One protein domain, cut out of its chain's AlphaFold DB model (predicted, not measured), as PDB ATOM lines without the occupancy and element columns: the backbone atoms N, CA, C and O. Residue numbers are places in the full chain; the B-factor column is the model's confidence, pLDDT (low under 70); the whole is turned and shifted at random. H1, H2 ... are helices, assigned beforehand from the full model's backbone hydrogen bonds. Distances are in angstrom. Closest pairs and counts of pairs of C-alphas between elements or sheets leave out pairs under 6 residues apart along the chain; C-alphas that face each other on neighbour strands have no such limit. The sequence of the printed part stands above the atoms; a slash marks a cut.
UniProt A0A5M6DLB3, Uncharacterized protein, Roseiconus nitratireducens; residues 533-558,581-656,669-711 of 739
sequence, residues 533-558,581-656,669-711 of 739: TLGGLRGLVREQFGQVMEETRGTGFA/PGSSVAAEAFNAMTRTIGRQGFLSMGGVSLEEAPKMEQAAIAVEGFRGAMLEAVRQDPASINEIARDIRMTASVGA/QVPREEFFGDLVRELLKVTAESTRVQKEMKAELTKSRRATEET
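AT A GLANCE: This is residues 533 to 558, 581 to 656 and 669 to 711 of the 739 residues of an uncharacterized protein of Roseiconus nitratireducens (UniProt A0A5M6DLB3). You meet a bundle of five helices with a long arm: H3 lies in the middle, H1 and H2 pack along it, H4 folds back from its end, and residues 692 to 711 of H5 stick out. The printed part has 145 residues, with H1 to H5 in chain order and no named strand: all helix. It is loose, radius of gyration of the C-alphas 19.4 A, spanning 75 by 30 by 24 A.

IN THESE COORDINATES: Find C-alpha 533 at (232.909, 177.271, 179.186); H1, residues 533 to 551, runs 27.1 A from there. Next come H2, residues 585 to 604, H3, residues 613 to 636, 35.1 A, and H4, residues 638 to 654. H5, residues 672 to 711, runs 57.5 A to (242.558, 144.388, 188.331).

HOW THE PARTS SIT: H3 is the hub. H2 and H3 form a hairpin, closest C-alphas Ala 586 and Met 630, 4.3 A. H5 touches H3 with residues 679 to 690 alone, closest C-alphas Arg 635 and Ser 690, 5.9 A. Every O i to N i+4 pair is within hydrogen-bond range in H1, H2, H3 and H5; in H4, 11 of 13.

THE WHOLE: Cuts separate C-alphas 558 and 581, 27.6 A, and 656 and 669, 12.3 A. Mean pLDDT of the printed part is 72.8; 44 residues are under 70.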
ATOM      1  N   THR A 533     233.760 177.409 180.382       60.34
ATOM      2  CA  THR A 533     232.909 177.271 179.186       60.34
ATOM      3  C   THR A 533     231.522 177.898 179.376       60.34
ATOM      4  O   THR A 533     230.986 178.502 178.444       60.34
ATOM      5  N   LEU A 534     230.960 177.823 180.590       56.62
ATOM      6  CA  LEU A 534     229.683 178.448 180.942       56.62
ATOM      7  C   LEU A 534     229.810 179.975 181.077       56.62
ATOM      8  O   LEU A 534     228.976 180.711 180.553       56.62
ATOM      9  N   GLY A 535     230.847 180.491 181.729       61.06
ATOM     10  CA  GLY A 535     231.141 181.925 181.794       61.06
ATOM     11  C   GLY A 535     231.431 182.547 180.428       61.06
ATOM     12  O   GLY A 535     230.956 183.647 180.147       61.06
ATOM     13  N   GLY A 536     232.120 181.827 179.544       57.75
ATOM     14  CA  GLY A 536     232.339 182.220 178.152       57.75
ATOM     15  C   GLY A 536     231.025 182.322 177.376       57.75
ATOM     16  O   GLY A 536     230.762 183.342 176.735       57.75
ATOM     17  N   LEU A 537     230.148 181.319 177.511       61.81
ATOM     18  CA  LEU A 537     228.808 181.341 176.913       61.81
ATOM     19  C   LEU A 537     227.960 182.504 177.468       61.81
ATOM     20  O   LEU A 537     227.246 183.167 176.719       61.81
ATOM     21  N   ARG A 538     228.092 182.816 178.763       68.38
ATOM     22  CA  ARG A 538     227.459 183.981 179.407       68.38
ATOM     23  C   ARG A 538     227.931 185.309 178.820       68.38
ATOM     24  O   ARG A 538     227.113 186.181 178.540       68.38
ATOM     25  N   GLY A 539     229.244 185.470 178.660       62.81
ATOM     26  CA  GLY A 539     229.846 186.671 178.081       62.81
ATOM     27  C   GLY A 539     229.332 186.925 176.666       62.81
ATOM     28  O   GLY A 539     228.895 188.036 176.371       62.81
ATOM     29  N   LEU A 540     229.273 185.868 175.852       62.69
ATOM     30  CA  LEU A 540     228.730 185.907 174.495       62.69
ATOM     31  C   LEU A 540     227.255 186.344 174.473       62.69
ATOM     32  O   LEU A 540     226.892 187.242 173.719       62.69
ATOM     33  N   VAL A 541     226.415 185.769 175.344       66.19
ATOM     34  CA  VAL A 541     224.996 186.156 175.470       66.19
ATOM     35  C   VAL A 541     224.850 187.646 175.791       66.19
ATOM     36  O   VAL A 541     224.003 188.323 175.207       66.19
ATOM     37  N   ARG A 542     225.676 188.185 176.696       74.62
ATOM     38  CA  ARG A 542     225.633 189.605 177.077       74.62
ATOM     39  C   ARG A 542     226.090 190.533 175.955       74.62
ATOM     40  O   ARG A 542     225.460 191.566 175.744       74.62
ATOM     41  N   GLU A 543     227.162 190.175 175.253       64.62
ATOM     42  CA  GLU A 543     227.687 190.948 174.123       64.62
ATOM     43  C   GLU A 543     226.671 190.999 172.976       64.62
ATOM     44  O   GLU A 543     226.303 192.084 172.521       64.62
ATOM     45  N   GLN A 544     226.131 189.840 172.598       65.56
ATOM     46  CA  GLN A 544     225.116 189.723 171.556       65.56
ATOM     47  C   GLN A 544     223.826 190.469 171.928       65.56
ATOM     48  O   GLN A 544     223.242 191.159 171.093       65.56
ATOM     49  N   PHE A 545     223.392 190.399 173.191       72.38
ATOM     50  CA  PHE A 545     222.260 191.194 173.674       72.38
ATOM     51  C   PHE A 545     222.534 192.698 173.598       72.38
ATOM     52  O   PHE A 545     221.653 193.455 173.190       72.38
ATOM     53  N   GLY A 546     223.747 193.134 173.949       67.06
ATOM     54  CA  GLY A 546     224.170 194.527 173.820       67.06
ATOM     55  C   GLY A 546     224.048 195.039 172.384       67.06
ATOM     56  O   GLY A 546     223.402 196.063 172.168       67.06
ATOM     57  N   GLN A 547     224.588 194.288 171.421       64.94
ATOM     58  CA  GLN A 547     224.549 194.627 169.994       64.94
ATOM     59  C   GLN A 547     223.114 194.694 169.458       64.94
ATOM     60  O   GLN A 547     222.714 195.698 168.879       64.94
ATOM     61  N   VAL A 548     222.289 193.681 169.737       67.56
ATOM     62  CA  VAL A 548     220.892 193.635 169.267       67.56
ATOM     63  C   VAL A 548     220.079 194.796 169.832       67.56
ATOM     64  O   VAL A 548     219.291 195.420 169.121       67.56
ATOM     65  N   MET A 549     220.267 195.128 171.110       74.19
ATOM     66  CA  MET A 549     219.586 196.270 171.719       74.19
ATOM     67  C   MET A 549     220.095 197.611 171.187       74.19
ATOM     68  O   MET A 549     219.350 198.586 171.239       74.19
ATOM     69  N   GLU A 550     221.333 197.695 170.705       68.50
ATOM     70  CA  GLU A 550     221.878 198.894 170.068       68.50
ATOM     71  C   GLU A 550     221.340 199.068 168.641       68.50
ATOM     72  O   GLU A 550     220.833 200.140 168.312       68.50
ATOM     73  N   GLU A 551     221.347 198.005 167.837       67.06
ATOM     74  CA  GLU A 551     220.906 198.010 166.435       67.06
ATOM     75  C   GLU A 551     219.383 198.171 166.286       67.06
ATOM     76  O   GLU A 551     218.892 198.852 165.382       67.06
ATOM     77  N   THR A 552     218.607 197.623 167.226       67.19
ATOM     78  CA  THR A 552     217.135 197.705 167.201       67.19
ATOM     79  C   THR A 552     216.575 198.957 167.891       67.19
ATOM     80  O   THR A 552     215.348 199.103 168.031       67.19
ATOM     81  N   ARG A 553     217.431 199.907 168.307       72.81
ATOM     82  CA  ARG A 553     216.990 201.211 168.836       72.81
ATOM     83  C   ARG A 553     216.225 202.011 167.778       72.81
ATOM     84  O   ARG A 553     216.532 202.010 166.584       72.81
ATOM     85  N   GLY A 554     215.170 202.694 168.223       61.34
ATOM     86  CA  GLY A 554     214.417 203.618 167.375       61.34
ATOM     87  C   GLY A 554     215.272 204.846 167.058       61.34
ATOM     88  O   GLY A 554     215.961 205.351 167.937       61.34
ATOM     89  N   THR A 555     215.235 205.329 165.818       54.84
ATOM     90  CA  THR A 555     216.067 206.443 165.321       54.84
ATOM     91  C   THR A 555     215.579 207.830 165.770       54.84
ATOM     92  O   THR A 555     216.240 208.830 165.506       54.84
ATOM     93  N   GLY A 556     214.446 207.922 166.476       60.03
ATOM     94  CA  GLY A 556     213.867 209.192 166.926       60.03
ATOM     95  C   GLY A 556     214.228 209.578 168.365       60.03
ATOM     96  O   GLY A 556     214.089 208.776 169.286       60.03
ATOM     97  N   PHE A 557     214.573 210.854 168.583       43.91
ATOM     98  CA  PHE A 557     214.805 211.458 169.910       43.91
ATOM     99  C   PHE A 557     213.598 211.298 170.863       43.91
ATOM    100  O   PHE A 557     213.775 211.126 172.065       43.91
ATOM    101  N   ALA A 558     212.369 211.273 170.333       48.12
ATOM    102  CA  ALA A 558     211.157 210.987 171.108       48.12
ATOM    103  C   ALA A 558     211.075 209.516 171.566       48.12
ATOM    104  O   ALA A 558     210.731 209.257 172.715       48.12
ATOM    105  N   PRO A 581     219.268 189.744 184.897       62.56
ATOM    106  CA  PRO A 581     219.198 189.371 186.313       62.56
ATOM    107  C   PRO A 581     219.487 187.882 186.585       62.56
ATOM    108  O   PRO A 581     219.368 187.444 187.727       62.56
ATOM    109  N   GLY A 582     219.829 187.094 185.560       62.44
ATOM    110  CA  GLY A 582     220.020 185.649 185.673       62.44
ATOM    111  C   GLY A 582     221.291 185.260 186.435       62.44
ATOM    112  O   GLY A 582     222.361 185.813 186.200       62.44
ATOM    113  N   SER A 583     221.189 184.276 187.334       72.62
ATOM    114  CA  SER A 583     222.335 183.670 188.034       72.62
ATOM    115  C   SER A 583     223.125 182.699 187.148       72.62
ATOM    116  O   SER A 583     224.349 182.585 187.296       72.62
ATOM    117  N   SER A 584     222.449 182.033 186.210       83.12
ATOM    118  CA  SER A 584     223.018 181.093 185.236       83.12
ATOM    119  C   SER A 584     222.981 181.639 183.805       83.12
ATOM    120  O   SER A 584     222.214 182.545 183.483       83.12
ATOM    121  N   VAL A 585     223.789 181.047 182.918       77.00
ATOM    122  CA  VAL A 585     223.796 181.368 181.476       77.00
ATOM    123  C   VAL A 585     222.417 181.169 180.861       77.00
ATOM    124  O   VAL A 585     221.962 181.977 180.061       77.00
ATOM    125  N   ALA A 586     221.740 180.102 181.278       81.81
ATOM    126  CA  ALA A 586     220.422 179.743 180.796       81.81
ATOM    127  C   ALA A 586     219.378 180.796 181.220       81.81
ATOM    128  O   ALA A 586     218.574 181.236 180.399       81.81
ATOM    129  N   ALA A 587     219.449 181.279 182.465       80.69
ATOM    130  CA  ALA A 587     218.611 182.377 182.943       80.69
ATOM    131  C   ALA A 587     218.938 183.708 182.242       80.69
ATOM    132  O   ALA A 587     218.033 184.462 181.891       80.69
ATOM    133  N   GLU A 588     220.212 184.023 182.003       81.25
ATOM    134  CA  GLU A 588     220.593 185.236 181.270       81.25
ATOM    135  C   GLU A 588     220.124 185.198 179.811       81.25
ATOM    136  O   GLU A 588     219.515 186.161 179.350       81.25
ATOM    137  N   ALA A 589     220.307 184.072 179.120       78.31
ATOM    138  CA  ALA A 589     219.812 183.864 177.764       78.31
ATOM    139  C   ALA A 589     218.279 183.948 177.703       78.31
ATOM    140  O   ALA A 589     217.735 184.636 176.841       78.31
ATOM    141  N   PHE A 590     217.564 183.360 178.669       84.38
ATOM    142  CA  PHE A 590     216.111 183.501 178.784       84.38
ATOM    143  C   PHE A 590     215.676 184.965 178.977       84.38
ATOM    144  O   PHE A 590     214.735 185.439 178.336       84.38
ATOM    145  N   ASN A 591     216.377 185.711 179.832       82.12
ATOM    146  CA  ASN A 591     216.109 187.128 180.073       82.12
ATOM    147  C   ASN A 591     216.417 188.002 178.842       82.12
ATOM    148  O   ASN A 591     215.665 188.929 178.539       82.12
ATOM    149  N   ALA A 592     217.489 187.703 178.107       78.69
ATOM    150  CA  ALA A 592     217.827 188.380 176.857       78.69
ATOM    151  C   ALA A 592     216.762 188.105 175.783       78.69
ATOM    152  O   ALA A 592     216.246 189.031 175.152       78.69
ATOM    153  N   MET A 593     216.349 186.844 175.654       84.88
ATOM    154  CA  MET A 593     215.300 186.398 174.743       84.88
ATOM    155  C   MET A 593     213.956 187.076 175.041       84.88
ATOM    156  O   MET A 593     213.366 187.692 174.159       84.88
ATOM    157  N   THR A 594     213.479 187.031 176.287       80.06
ATOM    158  CA  THR A 594     212.196 187.638 176.691       80.06
ATOM    159  C   THR A 594     212.157 189.148 176.462       80.06
ATOM    160  O   THR A 594     211.152 189.665 175.965       80.06
ATOM    161  N   ARG A 595     213.248 189.865 176.760       83.00
ATOM    162  CA  ARG A 595     213.358 191.306 176.475       83.00
ATOM    163  C   ARG A 595     213.330 191.593 174.976       83.00
ATOM    164  O   ARG A 595     212.636 192.515 174.550       83.00
ATOM    165  N   THR A 596     214.003 190.766 174.181       78.62
ATOM    166  CA  THR A 596     214.017 190.890 172.718       78.62
ATOM    167  C   THR A 596     212.631 190.614 172.114       78.62
ATOM    168  O   THR A 596     212.156 191.398 171.297       78.62
ATOM    169  N   ILE A 597     211.893 189.606 172.604       79.88
ATOM    170  CA  ILE A 597     210.480 189.357 172.236       79.88
ATOM    171  C   ILE A 597     209.585 190.547 172.623       79.88
ATOM    172  O   ILE A 597     208.651 190.912 171.903       79.88
ATOM    173  N   GLY A 598     209.844 191.170 173.777       79.12
ATOM    174  CA  GLY A 598     209.172 192.403 174.191       79.12
ATOM    175  C   GLY A 598     209.377 193.535 173.182       79.12
ATOM    176  O   GLY A 598     208.412 194.200 172.800       79.12
ATOM    177  N   ARG A 599     210.613 193.697 172.696       78.62
ATOM    178  CA  ARG A 599     210.986 194.688 171.680       78.62
ATOM    179  C   ARG A 599     210.302 194.432 170.339       78.62
ATOM    180  O   ARG A 599     209.771 195.373 169.758       78.62
ATOM    181  N   GLN A 600     210.236 193.182 169.886       77.69
ATOM    182  CA  GLN A 600     209.473 192.813 168.684       77.69
ATOM    183  C   GLN A 600     207.987 193.154 168.817       77.69
ATOM    184  O   GLN A 600     207.369 193.685 167.897       77.69
ATOM    185  N   GLY A 601     207.411 192.889 169.993       76.31
ATOM    186  CA  GLY A 601     206.043 193.297 170.301       76.31
ATOM    187  C   GLY A 601     205.854 194.805 170.137       76.31
ATOM    188  O   GLY A 601     204.905 195.235 169.498       76.31
ATOM    189  N   PHE A 602     206.792 195.610 170.638       74.88
ATOM    190  CA  PHE A 602     206.729 197.067 170.509       74.88
ATOM    191  C   PHE A 602     206.851 197.544 169.054       74.88
ATOM    192  O   PHE A 602     206.033 198.343 168.611       74.88
ATOM    193  N   LEU A 603     207.819 197.014 168.297       74.81
ATOM    194  CA  LEU A 603     208.024 197.361 166.883       74.81
ATOM    195  C   LEU A 603     206.836 196.963 165.989       74.81
ATOM    196  O   LEU A 603     206.652 197.526 164.918       74.81
ATOM    197  N   SER A 604     206.012 196.005 166.420       74.62
ATOM    198  CA  SER A 604     204.826 195.566 165.674       74.62
ATOM    199  C   SER A 604     203.524 196.266 166.084       74.62
ATOM    200  O   SER A 604     202.542 196.176 165.347       74.62
ATOM    201  N   MET A 605     203.493 197.009 167.201       71.00
ATOM    202  CA  MET A 605     202.264 197.629 167.733       71.00
ATOM    203  C   MET A 605     201.652 198.716 166.830       71.00
ATOM    204  O   MET A 605     200.470 199.018 166.987       71.00
ATOM    205  N   GLY A 606     202.413 199.287 165.892       70.75
ATOM    206  CA  GLY A 606     201.942 200.306 164.940       70.75
ATOM    207  C   GLY A 606     201.757 199.815 163.501       70.75
ATOM    208  O   GLY A 606     201.449 200.620 162.626       70.75
ATOM    209  N   GLY A 607     201.947 198.514 163.248       69.38
ATOM    210  CA  GLY A 607     202.287 198.017 161.915       69.38
ATOM    211  C   GLY A 607     203.773 198.246 161.638       69.38
ATOM    212  O   GLY A 607     204.296 199.329 161.871       69.38
ATOM    213  N   VAL A 608     204.470 197.206 161.185       74.88
ATOM    214  CA  VAL A 608     205.918 197.269 160.955       74.88
ATOM    215  C   VAL A 608     206.177 198.130 159.722       74.88
ATOM    216  O   VAL A 608     205.802 197.748 158.611       74.88
ATOM    217  N   SER A 609     206.793 199.297 159.903       80.06
ATOM    218  CA  SER A 609     207.208 200.130 158.773       80.06
ATOM    219  C   SER A 609     208.361 199.482 157.990       80.06
ATOM    220  O   SER A 609     209.068 198.611 158.497       80.06
ATOM    221  N   LEU A 610     208.590 199.928 156.748       70.75
ATOM    222  CA  LEU A 610     209.729 199.478 155.928       70.75
ATOM    223  C   LEU A 610     211.084 199.710 156.624       70.75
ATOM    224  O   LEU A 610     211.997 198.911 156.456       70.75
ATOM    225  N   GLU A 611     211.199 200.758 157.446       72.12
ATOM    226  CA  GLU A 611     212.410 201.061 158.223       72.12
ATOM    227  C   GLU A 611     212.543 200.202 159.496       72.12
ATOM    228  O   GLU A 611     213.645 200.007 160.013       72.12
ATOM    229  N   GLU A 612     211.434 199.674 160.019       76.62
ATOM    230  CA  GLU A 612     211.408 198.818 161.213       76.62
ATOM    231  C   GLU A 612     211.490 197.327 160.881       76.62
ATOM    232  O   GLU A 612     211.856 196.540 161.756       76.62
ATOM    233  N   ALA A 613     211.200 196.932 159.638       75.00
ATOM    234  CA  ALA A 613     211.253 195.540 159.198       75.00
ATOM    235  C   ALA A 613     212.630 194.882 159.437       75.00
ATOM    236  O   ALA A 613     212.650 193.824 160.074       75.00
ATOM    237  N   PRO A 614     213.776 195.511 159.092       67.31
ATOM    238  CA  PRO A 614     215.090 194.936 159.392       67.31
ATOM    239  C   PRO A 614     215.346 194.782 160.901       67.31
ATOM    240  O   PRO A 614     215.948 193.808 161.341       67.31
ATOM    241  N   LYS A 615     214.834 195.707 161.726       76.94
ATOM    242  CA  LYS A 615     215.000 195.675 163.193       76.94
ATOM    243  C   LYS A 615     214.154 194.580 163.842       76.94
ATOM    244  O   LYS A 615     214.608 193.903 164.763       76.94
ATOM    245  N   MET A 616     212.921 194.404 163.365       75.88
ATOM    246  CA  MET A 616     212.023 193.313 163.764       75.88
ATOM    247  C   MET A 616     212.652 191.946 163.505       75.88
ATOM    248  O   MET A 616     212.533 191.029 164.325       75.88
ATOM    249  N   GLU A 617     213.330 191.831 162.373       70.62
ATOM    250  CA  GLU A 617     213.992 190.615 161.946       70.62
ATOM    251  C   GLU A 617     215.272 190.331 162.737       70.62
ATOM    252  O   GLU A 617     215.414 189.233 163.271       70.62
ATOM    253  N   GLN A 618     216.150 191.322 162.920       66.69
ATOM    254  CA  GLN A 618     217.320 191.204 163.802       66.69
ATOM    255  C   GLN A 618     216.925 190.778 165.222       66.69
ATOM    256  O   GLN A 618     217.576 189.930 165.835       66.69
ATOM    257  N   ALA A 619     215.814 191.309 165.736       72.94
ATOM    258  CA  ALA A 619     215.271 190.885 167.016       72.94
ATOM    259  C   ALA A 619     214.766 189.424 166.987       72.94
ATOM    260  O   ALA A 619     214.975 188.699 167.955       72.94
ATOM    261  N   ALA A 620     214.161 188.948 165.890       72.75
ATOM    262  CA  ALA A 620     213.700 187.552 165.759       72.75
ATOM    263  C   ALA A 620     214.869 186.568 165.753       72.75
ATOM    264  O   ALA A 620     214.868 185.544 166.433       72.75
ATOM    265  N   ILE A 621     215.890 186.935 164.999       68.38
ATOM    266  CA  ILE A 621     217.145 186.227 164.866       68.38
ATOM    267  C   ILE A 621     217.836 186.076 166.231       68.38
ATOM    268  O   ILE A 621     218.232 184.981 166.632       68.38
ATOM    269  N   ALA A 622     217.931 187.173 166.980       66.50
ATOM    270  CA  ALA A 622     218.518 187.173 168.310       66.50
ATOM    271  C   ALA A 622     217.734 186.297 169.299       66.50
ATOM    272  O   ALA A 622     218.342 185.614 170.121       66.50
ATOM    273  N   VAL A 623     216.400 186.259 169.197       76.19
ATOM    274  CA  VAL A 623     215.545 185.375 170.009       76.19
ATOM    275  C   VAL A 623     215.909 183.903 169.809       76.19
ATOM    276  O   VAL A 623     216.076 183.190 170.800       76.19
ATOM    277  N   GLU A 624     216.120 183.456 168.570       75.19
ATOM    278  CA  GLU A 624     216.565 182.083 168.288       75.19
ATOM    279  C   GLU A 624     218.020 181.836 168.732       75.19
ATOM    280  O   GLU A 624     218.334 180.777 169.282       75.19
ATOM    281  N   GLY A 625     218.905 182.830 168.601       66.38
ATOM    282  CA  GLY A 625     220.271 182.767 169.134       66.38
ATOM    283  C   GLY A 625     220.311 182.552 170.653       66.38
ATOM    284  O   GLY A 625     220.995 181.650 171.147       66.38
ATOM    285  N   PHE A 626     219.517 183.325 171.399       78.69
ATOM    286  CA  PHE A 626     219.388 183.173 172.848       78.69
ATOM    287  C   PHE A 626     218.715 181.857 173.238       78.69
ATOM    288  O   PHE A 626     219.124 181.234 174.218       78.69
ATOM    289  N   ARG A 627     217.735 181.383 172.461       80.00
ATOM    290  CA  ARG A 627     217.146 180.050 172.643       80.00
ATOM    291  C   ARG A 627     218.206 178.953 172.533       80.00
ATOM    292  O   ARG A 627     218.278 178.106 173.421       80.00
ATOM    293  N   GLY A 628     219.059 178.992 171.509       71.69
ATOM    294  CA  GLY A 628     220.158 178.036 171.331       71.69
ATOM    295  C   GLY A 628     221.162 178.057 172.490       71.69
ATOM    296  O   GLY A 628     221.463 177.011 173.068       71.69
ATOM    297  N   ALA A 629     221.614 179.250 172.894       68.00
ATOM    298  CA  ALA A 629     222.515 179.417 174.038       68.00
ATOM    299  C   ALA A 629     221.895 178.905 175.350       68.00
ATOM    300  O   ALA A 629     222.578 178.283 176.164       68.00
ATOM    301  N   MET A 630     220.591 179.115 175.542       83.81
ATOM    302  CA  MET A 630     219.862 178.606 176.699       83.81
ATOM    303  C   MET A 630     219.789 177.073 176.700       83.81
ATOM    304  O   MET A 630     220.060 176.460 177.729       83.81
ATOM    305  N   LEU A 631     219.441 176.444 175.572       78.12
ATOM    306  CA  LEU A 631     219.365 174.982 175.463       78.12
ATOM    307  C   LEU A 631     220.726 174.324 175.720       78.12
ATOM    308  O   LEU A 631     220.797 173.321 176.433       78.12
ATOM    309  N   GLU A 632     221.806 174.909 175.201       72.69
ATOM    310  CA  GLU A 632     223.164 174.418 175.436       72.69
ATOM    311  C   GLU A 632     223.597 174.614 176.896       72.69
ATOM    312  O   GLU A 632     224.144 173.698 177.511       72.69
ATOM    313  N   ALA A 633     223.253 175.750 177.509       73.44
ATOM    314  CA  ALA A 633     223.471 175.965 178.936       73.44
ATOM    315  C   ALA A 633     222.721 174.938 179.805       73.44
ATOM    316  O   ALA A 633     223.294 174.429 180.764       73.44
ATOM    317  N   VAL A 634     221.479 174.573 179.457       78.88
ATOM    318  CA  VAL A 634     220.726 173.510 180.154       78.88
ATOM    319  C   VAL A 634     221.329 172.126 179.912       78.88
ATOM    320  O   VAL A 634     221.291 171.275 180.801       78.88
ATOM    321  N   ARG A 635     221.903 171.872 178.732       77.50
ATOM    322  CA  ARG A 635     222.613 170.616 178.461       77.50
ATOM    323  C   ARG A 635     223.832 170.468 179.378       77.50
ATOM    324  O   ARG A 635     224.026 169.381 179.929       77.50
ATOM    325  N   GLN A 636     224.601 171.544 179.546       73.06
ATOM    326  CA  GLN A 636     225.811 171.594 180.377       73.06
ATOM    327  C   GLN A 636     225.507 171.641 181.885       73.06
ATOM    328  O   GLN A 636     226.173 170.957 182.659       73.06
ATOM    329  N   ASP A 637     224.472 172.377 182.298       81.69
ATOM    330  CA  ASP A 637     223.969 172.428 183.675       81.69
ATOM    331  C   ASP A 637     222.449 172.182 183.719       81.69
ATOM    332  O   ASP A 637     221.650 173.127 183.702       81.69
ATOM    333  N   PRO A 638     222.011 170.914 183.838       82.88
ATOM    334  CA  PRO A 638     220.590 170.577 183.888       82.88
ATOM    335  C   PRO A 638     219.833 171.201 185.061       82.88
ATOM    336  O   PRO A 638     218.609 171.297 184.999       82.88
ATOM    337  N   ALA A 639     220.513 171.624 186.135       83.62
ATOM    338  CA  ALA A 639     219.853 172.241 187.285       83.62
ATOM    339  C   ALA A 639     219.315 173.645 186.961       83.62
ATOM    340  O   ALA A 639     218.304 174.057 187.545       83.62
ATOM    341  N   SER A 640     219.923 174.332 185.987       82.88
ATOM    342  CA  SER A 640     219.508 175.659 185.513       82.88
ATOM    343  C   SER A 640     218.078 175.689 184.951       82.88
ATOM    344  O   SER A 640     217.432 176.739 184.968       82.88
ATOM    345  N   ILE A 641     217.504 174.539 184.562       81.94
ATOM    346  CA  ILE A 641     216.104 174.462 184.115       81.94
ATOM    347  C   ILE A 641     215.117 174.908 185.198       81.94
ATOM    348  O   ILE A 641     214.059 175.444 184.883       81.94
ATOM    349  N   ASN A 642     215.444 174.720 186.482       82.12
ATOM    350  CA  ASN A 642     214.573 175.144 187.577       82.12
ATOM    351  C   ASN A 642     214.536 176.669 187.717       82.12
ATOM    352  O   ASN A 642     213.506 177.221 188.109       82.12
ATOM    353  N   GLU A 643     215.642 177.340 187.392       80.38
ATOM    354  CA  GLU A 643     215.714 178.800 187.333       80.38
ATOM    355  C   GLU A 643     214.901 179.312 186.143       80.38
ATOM    356  O   GLU A 643     213.987 180.110 186.334       80.38
ATOM    357  N   ILE A 644     215.113 178.747 184.949       81.12
ATOM    358  CA  ILE A 644     214.339 179.102 183.750       81.12
ATOM    359  C   ILE A 644     212.844 178.847 183.960       81.12
ATOM    360  O   ILE A 644     212.017 179.687 183.630       81.12
ATOM    361  N   ALA A 645     212.456 177.713 184.546       78.25
ATOM    362  CA  ALA A 645     211.053 177.394 184.794       78.25
ATOM    363  C   ALA A 645     210.406 178.353 185.805       78.25
ATOM    364  O   ALA A 645     209.200 178.605 185.724       78.25
ATOM    365  N   ARG A 646     211.179 178.877 186.764       81.06
ATOM    366  CA  ARG A 646     210.727 179.937 187.674       81.06
ATOM    367  C   ARG A 646     210.519 181.239 186.901       81.06
ATOM    368  O   ARG A 646     209.456 181.840 187.037       81.06
ATOM    369  N   ASP A 647     211.471 181.616 186.056       77.50
ATOM    370  CA  ASP A 647     211.422 182.853 185.271       77.50
ATOM    371  C   ASP A 647     210.324 182.817 184.196       77.50
ATOM    372  O   ASP A 647     209.606 183.803 184.022       77.50
ATOM    373  N   ILE A 648     210.089 181.670 183.550       76.94
ATOM    374  CA  ILE A 648     208.950 181.435 182.647       76.94
ATOM    375  C   ILE A 648     207.635 181.632 183.396       76.94
ATOM    376  O   ILE A 648     206.759 182.338 182.906       76.94
ATOM    377  N   ARG A 649     207.486 181.053 184.598       76.00
ATOM    378  CA  ARG A 649     206.265 181.220 185.404       76.00
ATOM    379  C   ARG A 649     206.042 182.672 185.817       76.00
ATOM    380  O   ARG A 649     204.903 183.120 185.774       76.00
ATOM    381  N   MET A 650     207.100 183.393 186.191       70.94
ATOM    382  CA  MET A 650     207.006 184.821 186.511       70.94
ATOM    383  C   MET A 650     206.662 185.662 185.277       70.94
ATOM    384  O   MET A 650     205.826 186.554 185.346       70.94
ATOM    385  N   THR A 651     207.251 185.356 184.123       68.50
ATOM    386  CA  THR A 651     206.971 186.076 182.871       68.50
ATOM    387  C   THR A 651     205.539 185.811 182.395       68.50
ATOM    388  O   THR A 651     204.836 186.736 181.994       68.50
ATOM    389  N   ALA A 652     205.068 184.568 182.511       66.12
ATOM    390  CA  ALA A 652     203.697 184.182 182.196       66.12
ATOM    391  C   ALA A 652     202.674 184.796 183.168       66.12
ATOM    392  O   ALA A 652     201.592 185.187 182.738       66.12
ATOM    393  N   SER A 653     203.006 184.935 184.459       61.59
ATOM    394  CA  SER A 653     202.106 185.554 185.443       61.59
ATOM    395  C   SER A 653     202.026 187.076 185.311       61.59
ATOM    396  O   SER A 653     200.967 187.646 185.560       61.59
ATOM    397  N   VAL A 654     203.105 187.735 184.876       56.09
ATOM    398  CA  VAL A 654     203.122 189.180 184.578       56.09
ATOM    399  C   VAL A 654     202.467 189.484 183.222       56.09
ATOM    400  O   VAL A 654     201.896 190.555 183.039       56.09
ATOM    401  N   GLY A 655     202.485 188.532 182.283       50.72
ATOM    402  CA  GLY A 655     201.844 188.632 180.966       50.72
ATOM    403  C   GLY A 655     200.345 188.300 180.921       50.72
ATOM    404  O   GLY A 655     199.759 188.355 179.842       50.72
ATOM    405  N   ALA A 656     199.715 187.978 182.057       43.72
ATOM    406  CA  ALA A 656     198.305 187.586 182.139       43.72
ATOM    407  C   ALA A 656     197.292 188.748 182.006       43.72
ATOM    408  O   ALA A 656     196.092 188.521 182.158       43.72
ATOM    409  N   GLN A 669     196.343 188.314 169.275       49.19
ATOM    410  CA  GLN A 669     197.039 187.183 169.884       49.19
ATOM    411  C   GLN A 669     198.435 187.097 169.267       49.19
ATOM    412  O   GLN A 669     198.620 186.543 168.189       49.19
ATOM    413  N   VAL A 670     199.434 187.659 169.943       50.38
ATOM    414  CA  VAL A 670     200.819 187.254 169.683       50.38
ATOM    415  C   VAL A 670     200.924 185.787 170.128       50.38
ATOM    416  O   VAL A 670     200.499 185.497 171.250       50.38
ATOM    417  N   PRO A 671     201.490 184.864 169.329       57.78
ATOM    418  CA  PRO A 671     201.605 183.438 169.663       57.78
ATOM    419  C   PRO A 671     202.671 183.177 170.750       57.78
ATOM    420  O   PRO A 671     203.481 182.260 170.657       57.78
ATOM    421  N   ARG A 672     202.699 183.994 171.813       62.12
ATOM    422  CA  ARG A 672     203.610 183.837 172.957       62.12
ATOM    423  C   ARG A 672     203.363 182.517 173.679       62.12
ATOM    424  O   ARG A 672     204.323 181.880 174.093       62.12
ATOM    425  N   GLU A 673     202.107 182.097 173.811       63.56
ATOM    426  CA  GLU A 673     201.764 180.822 174.457       63.56
ATOM    427  C   GLU A 673     202.301 179.618 173.676       63.56
ATOM    428  O   GLU A 673     202.838 178.690 174.280       63.56
ATOM    429  N   GLU A 674     202.225 179.657 172.344       70.44
ATOM    430  CA  GLU A 674     202.751 178.599 171.478       70.44
ATOM    431  C   GLU A 674     204.285 178.570 171.514       70.44
ATOM    432  O   GLU A 674     204.866 177.519 171.781       70.44
ATOM    433  N   PHE A 675     204.938 179.734 171.401       70.62
ATOM    434  CA  PHE A 675     206.398 179.851 171.478       70.62
ATOM    435  C   PHE A 675     206.967 179.368 172.822       70.62
ATOM    436  O   PHE A 675     207.861 178.522 172.858       70.62
ATOM    437  N   PHE A 676     206.448 179.865 173.955       74.50
ATOM    438  CA  PHE A 676     206.922 179.414 175.269       74.50
ATOM    439  C   PHE A 676     206.532 177.956 175.539       74.50
ATOM    440  O   PHE A 676     207.294 177.238 176.188       74.50
ATOM    441  N   GLY A 677     205.394 177.487 175.020       74.62
ATOM    442  CA  GLY A 677     205.000 176.081 175.081       74.62
ATOM    443  C   GLY A 677     205.984 175.161 174.354       74.62
ATOM    444  O   GLY A 677     206.383 174.128 174.898       74.62
ATOM    445  N   ASP A 678     206.428 175.544 173.160       76.31
ATOM    446  CA  ASP A 678     207.454 174.828 172.396       76.31
ATOM    447  C   ASP A 678     208.805 174.831 173.097       76.31
ATOM    448  O   ASP A 678     209.429 173.777 173.244       76.31
ATOM    449  N   LEU A 679     209.206 175.983 173.626       71.81
ATOM    450  CA  LEU A 679     210.445 176.127 174.372       71.81
ATOM    451  C   LEU A 679     210.485 175.235 175.618       71.81
ATOM    452  O   LEU A 679     211.480 174.559 175.873       71.81
ATOM    453  N   VAL A 680     209.391 175.192 176.384       76.75
ATOM    454  CA  VAL A 680     209.269 174.312 177.556       76.75
ATOM    455  C   VAL A 680     209.346 172.844 177.137       76.75
ATOM    456  O   VAL A 680     210.042 172.060 177.785       76.75
ATOM    457  N   ARG A 681     208.675 172.453 176.044       81.38
ATOM    458  CA  ARG A 681     208.741 171.080 175.516       81.38
ATOM    459  C   ARG A 681     210.163 170.691 175.116       81.38
ATOM    460  O   ARG A 681     210.573 169.559 175.363       81.38
ATOM    461  N   GLU A 682     210.909 171.605 174.513       75.88
ATOM    462  CA  GLU A 682     212.285 171.378 174.080       75.88
ATOM    463  C   GLU A 682     213.268 171.312 175.256       75.88
ATOM    464  O   GLU A 682     214.051 170.367 175.342       75.88
ATOM    465  N   LEU A 683     213.150 172.225 176.225       71.06
ATOM    466  CA  LEU A 683     213.921 172.194 177.471       71.06
ATOM    467  C   LEU A 683     213.732 170.864 178.216       71.06
ATOM    468  O   LEU A 683     214.708 170.236 178.622       71.06
ATOM    469  N   LEU A 684     212.489 170.381 178.328       74.94
ATOM    470  CA  LEU A 684     212.195 169.088 178.954       74.94
ATOM    471  C   LEU A 684     212.838 167.910 178.205       74.94
ATOM    472  O   LEU A 684     213.322 166.977 178.849       74.94
ATOM    473  N   LYS A 685     212.879 167.949 176.865       80.56
ATOM    474  CA  LYS A 685     213.564 166.929 176.053       80.56
ATOM    475  C   LYS A 685     215.075 166.939 176.299       80.56
ATOM    476  O   LYS A 685     215.634 165.883 176.588       80.56
ATOM    477  N   VAL A 686     215.716 168.111 176.255       72.75
ATOM    478  CA  VAL A 686     217.166 168.260 176.489       72.75
ATOM    479  C   VAL A 686     217.548 167.808 177.900       72.75
ATOM    480  O   VAL A 686     218.529 167.085 178.073       72.75
ATOM    481  N   THR A 687     216.753 168.144 178.919       71.00
ATOM    482  CA  THR A 687     216.998 167.684 180.295       71.00
ATOM    483  C   THR A 687     216.828 166.175 180.446       71.00
ATOM    484  O   THR A 687     217.638 165.536 181.126       71.00
ATOM    485  N   ALA A 688     215.809 165.581 179.816       75.94
ATOM    486  CA  ALA A 688     215.611 164.134 179.832       75.94
ATOM    487  C   ALA A 688     216.791 163.398 179.176       75.94
ATOM    488  O   ALA A 688     217.267 162.391 179.708       75.94
ATOM    489  N   GLU A 689     217.303 163.930 178.065       77.19
ATOM    490  CA  GLU A 689     218.471 163.394 177.371       77.19
ATOM    491  C   GLU A 689     219.761 163.557 178.187       77.19
ATOM    492  O   GLU A 689     220.464 162.572 178.405       77.19
ATOM    493  N   SER A 690     220.037 164.749 178.724       69.00
ATOM    494  CA  SER A 690     221.213 164.993 179.576       69.00
ATOM    495  C   SER A 690     221.201 164.094 180.820       69.00
ATOM    496  O   SER A 690     222.193 163.435 181.134       69.00
ATOM    497  N   THR A 691     220.041 163.934 181.468       73.94
ATOM    498  CA  THR A 691     219.877 163.013 182.608       73.94
ATOM    499  C   THR A 691     220.156 161.560 182.214       73.94
ATOM    500  O   THR A 691     220.728 160.801 183.003       73.94
ATOM    501  N   ARG A 692     219.758 161.145 181.005       84.12
ATOM    502  CA  ARG A 692     220.053 159.806 180.475       84.12
ATOM    503  C   ARG A 692     221.557 159.615 180.275       84.12
ATOM    504  O   ARG A 692     222.099 158.650 180.807       84.12
ATOM    505  N   VAL A 693     222.230 160.560 179.618       71.25
ATOM    506  CA  VAL A 693     223.685 160.520 179.383       71.25
ATOM    507  C   VAL A 693     224.463 160.511 180.702       71.25
ATOM    508  O   VAL A 693     225.359 159.693 180.884       71.25
ATOM    509  N   GLN A 694     224.082 161.335 181.683       70.62
ATOM    510  CA  GLN A 694     224.718 161.330 183.008       70.62
ATOM    511  C   GLN A 694     224.548 159.988 183.739       70.62
ATOM    512  O   GLN A 694     225.476 159.525 184.411       70.62
ATOM    513  N   LYS A 695     223.384 159.334 183.612       82.88
ATOM    514  CA  LYS A 695     223.160 157.988 184.168       82.88
ATOM    515  C   LYS A 695     224.041 156.941 183.485       82.88
ATOM    516  O   LYS A 695     224.627 156.119 184.189       82.88
ATOM    517  N   GLU A 696     224.154 156.987 182.159       82.56
ATOM    518  CA  GLU A 696     225.011 156.094 181.369       82.56
ATOM    519  C   GLU A 696     226.493 156.285 181.739       82.56
ATOM    520  O   GLU A 696     227.162 155.322 182.114       82.56
ATOM    521  N   MET A 697     226.971 157.532 181.793       68.44
ATOM    522  CA  MET A 697     228.348 157.861 182.174       68.44
ATOM    523  C   MET A 697     228.668 157.430 183.612       68.44
ATOM    524  O   MET A 697     229.728 156.867 183.875       68.44
ATOM    525  N   LYS A 698     227.747 157.624 184.566       78.44
ATOM    526  CA  LYS A 698     227.920 157.152 185.952       78.44
ATOM    527  C   LYS A 698     227.961 155.625 186.032       78.44
ATOM    528  O   LYS A 698     228.726 155.074 186.832       78.44
ATOM    529  N   ALA A 699     227.160 154.935 185.221       87.44
ATOM    530  CA  ALA A 699     227.201 153.480 185.121       87.44
ATOM    531  C   ALA A 699     228.544 153.001 184.545       87.44
ATOM    532  O   ALA A 699     229.134 152.062 185.081       87.44
ATOM    533  N   GLU A 700     229.074 153.688 183.533       81.19
ATOM    534  CA  GLU A 700     230.368 153.386 182.924       81.19
ATOM    535  C   GLU A 700     231.548 153.682 183.860       81.19
ATOM    536  O   GLU A 700     232.413 152.831 184.031       81.19
ATOM    537  N   LEU A 701     231.538 154.806 184.581       74.00
ATOM    538  CA  LEU A 701     232.518 155.116 185.631       74.00
ATOM    539  C   LEU A 701     232.504 154.074 186.752       74.00
ATOM    540  O   LEU A 701     233.556 153.659 187.240       74.00
ATOM    541  N   THR A 702     231.316 153.615 187.148       86.81
ATOM    542  CA  THR A 702     231.172 152.537 188.137       86.81
ATOM    543  C   THR A 702     231.734 151.223 187.593       86.81
ATOM    544  O   THR A 702     232.412 150.498 188.319       86.81
ATOM    545  N   LYS A 703     231.498 150.924 186.311       88.06
ATOM    546  CA  LYS A 703     232.056 149.752 185.625       88.06
ATOM    547  C   LYS A 703     233.582 149.836 185.519       88.06
ATOM    548  O   LYS A 703     234.253 148.862 185.844       88.06
ATOM    549  N   SER A 704     234.128 150.996 185.154       77.19
ATOM    550  CA  SER A 704     235.568 151.252 185.092       77.19
ATOM    551  C   SER A 704     236.210 151.107 186.467       77.19
ATOM    552  O   SER A 704     237.195 150.394 186.592       77.19
ATOM    553  N   ARG A 705     235.631 151.704 187.518       82.62
ATOM    554  CA  ARG A 705     236.129 151.545 188.895       82.62
ATOM    555  C   ARG A 705     236.133 150.090 189.335       82.62
ATOM    556  O   ARG A 705     237.133 149.639 189.877       82.62
ATOM    557  N   ARG A 706     235.061 149.340 189.055       86.94
ATOM    558  CA  ARG A 706     235.013 147.898 189.337       86.94
ATOM    559  C   ARG A 706     236.103 147.140 188.585       86.94
ATOM    560  O   ARG A 706     236.769 146.325 189.202       86.94
ATOM    561  N   ALA A 707     236.334 147.445 187.309       79.75
ATOM    562  CA  ALA A 707     237.405 146.825 186.533       79.75
ATOM    563  C   ALA A 707     238.798 147.168 187.092       79.75
ATOM    564  O   ALA A 707     239.656 146.292 187.188       79.75
ATOM    565  N   THR A 708     239.028 148.412 187.521       76.19
ATOM    566  CA  THR A 708     240.281 148.822 188.173       76.19
ATOM    567  C   THR A 708     240.459 148.139 189.529       76.19
ATOM    568  O   THR A 708     241.546 147.654 189.826       76.19
ATOM    569  N   GLU A 709     239.406 148.046 190.340       80.56
ATOM    570  CA  GLU A 709     239.417 147.343 191.627       80.56
ATOM    571  C   GLU A 709     239.626 145.836 191.458       80.56
ATOM    572  O   GLU A 709     240.365 145.229 192.230       80.56
ATOM    573  N   GLU A 710     239.015 145.226 190.446       82.31
ATOM    574  CA  GLU A 710     239.185 143.817 190.094       82.31
ATOM    575  C   GLU A 710     240.606 143.547 189.593       82.31
ATOM    576  O   GLU A 710     241.256 142.615 190.062       82.31
ATOM    577  N   THR A 711     241.151 144.431 188.755       73.88
ATOM    578  CA  THR A 711     242.558 144.388 188.331       73.88
ATOM    579  C   THR A 711     243.489 144.520 189.537       73.88
ATOM    580  O   THR A 711     244.388 143.703 189.710       73.88
TER     581      THR A 711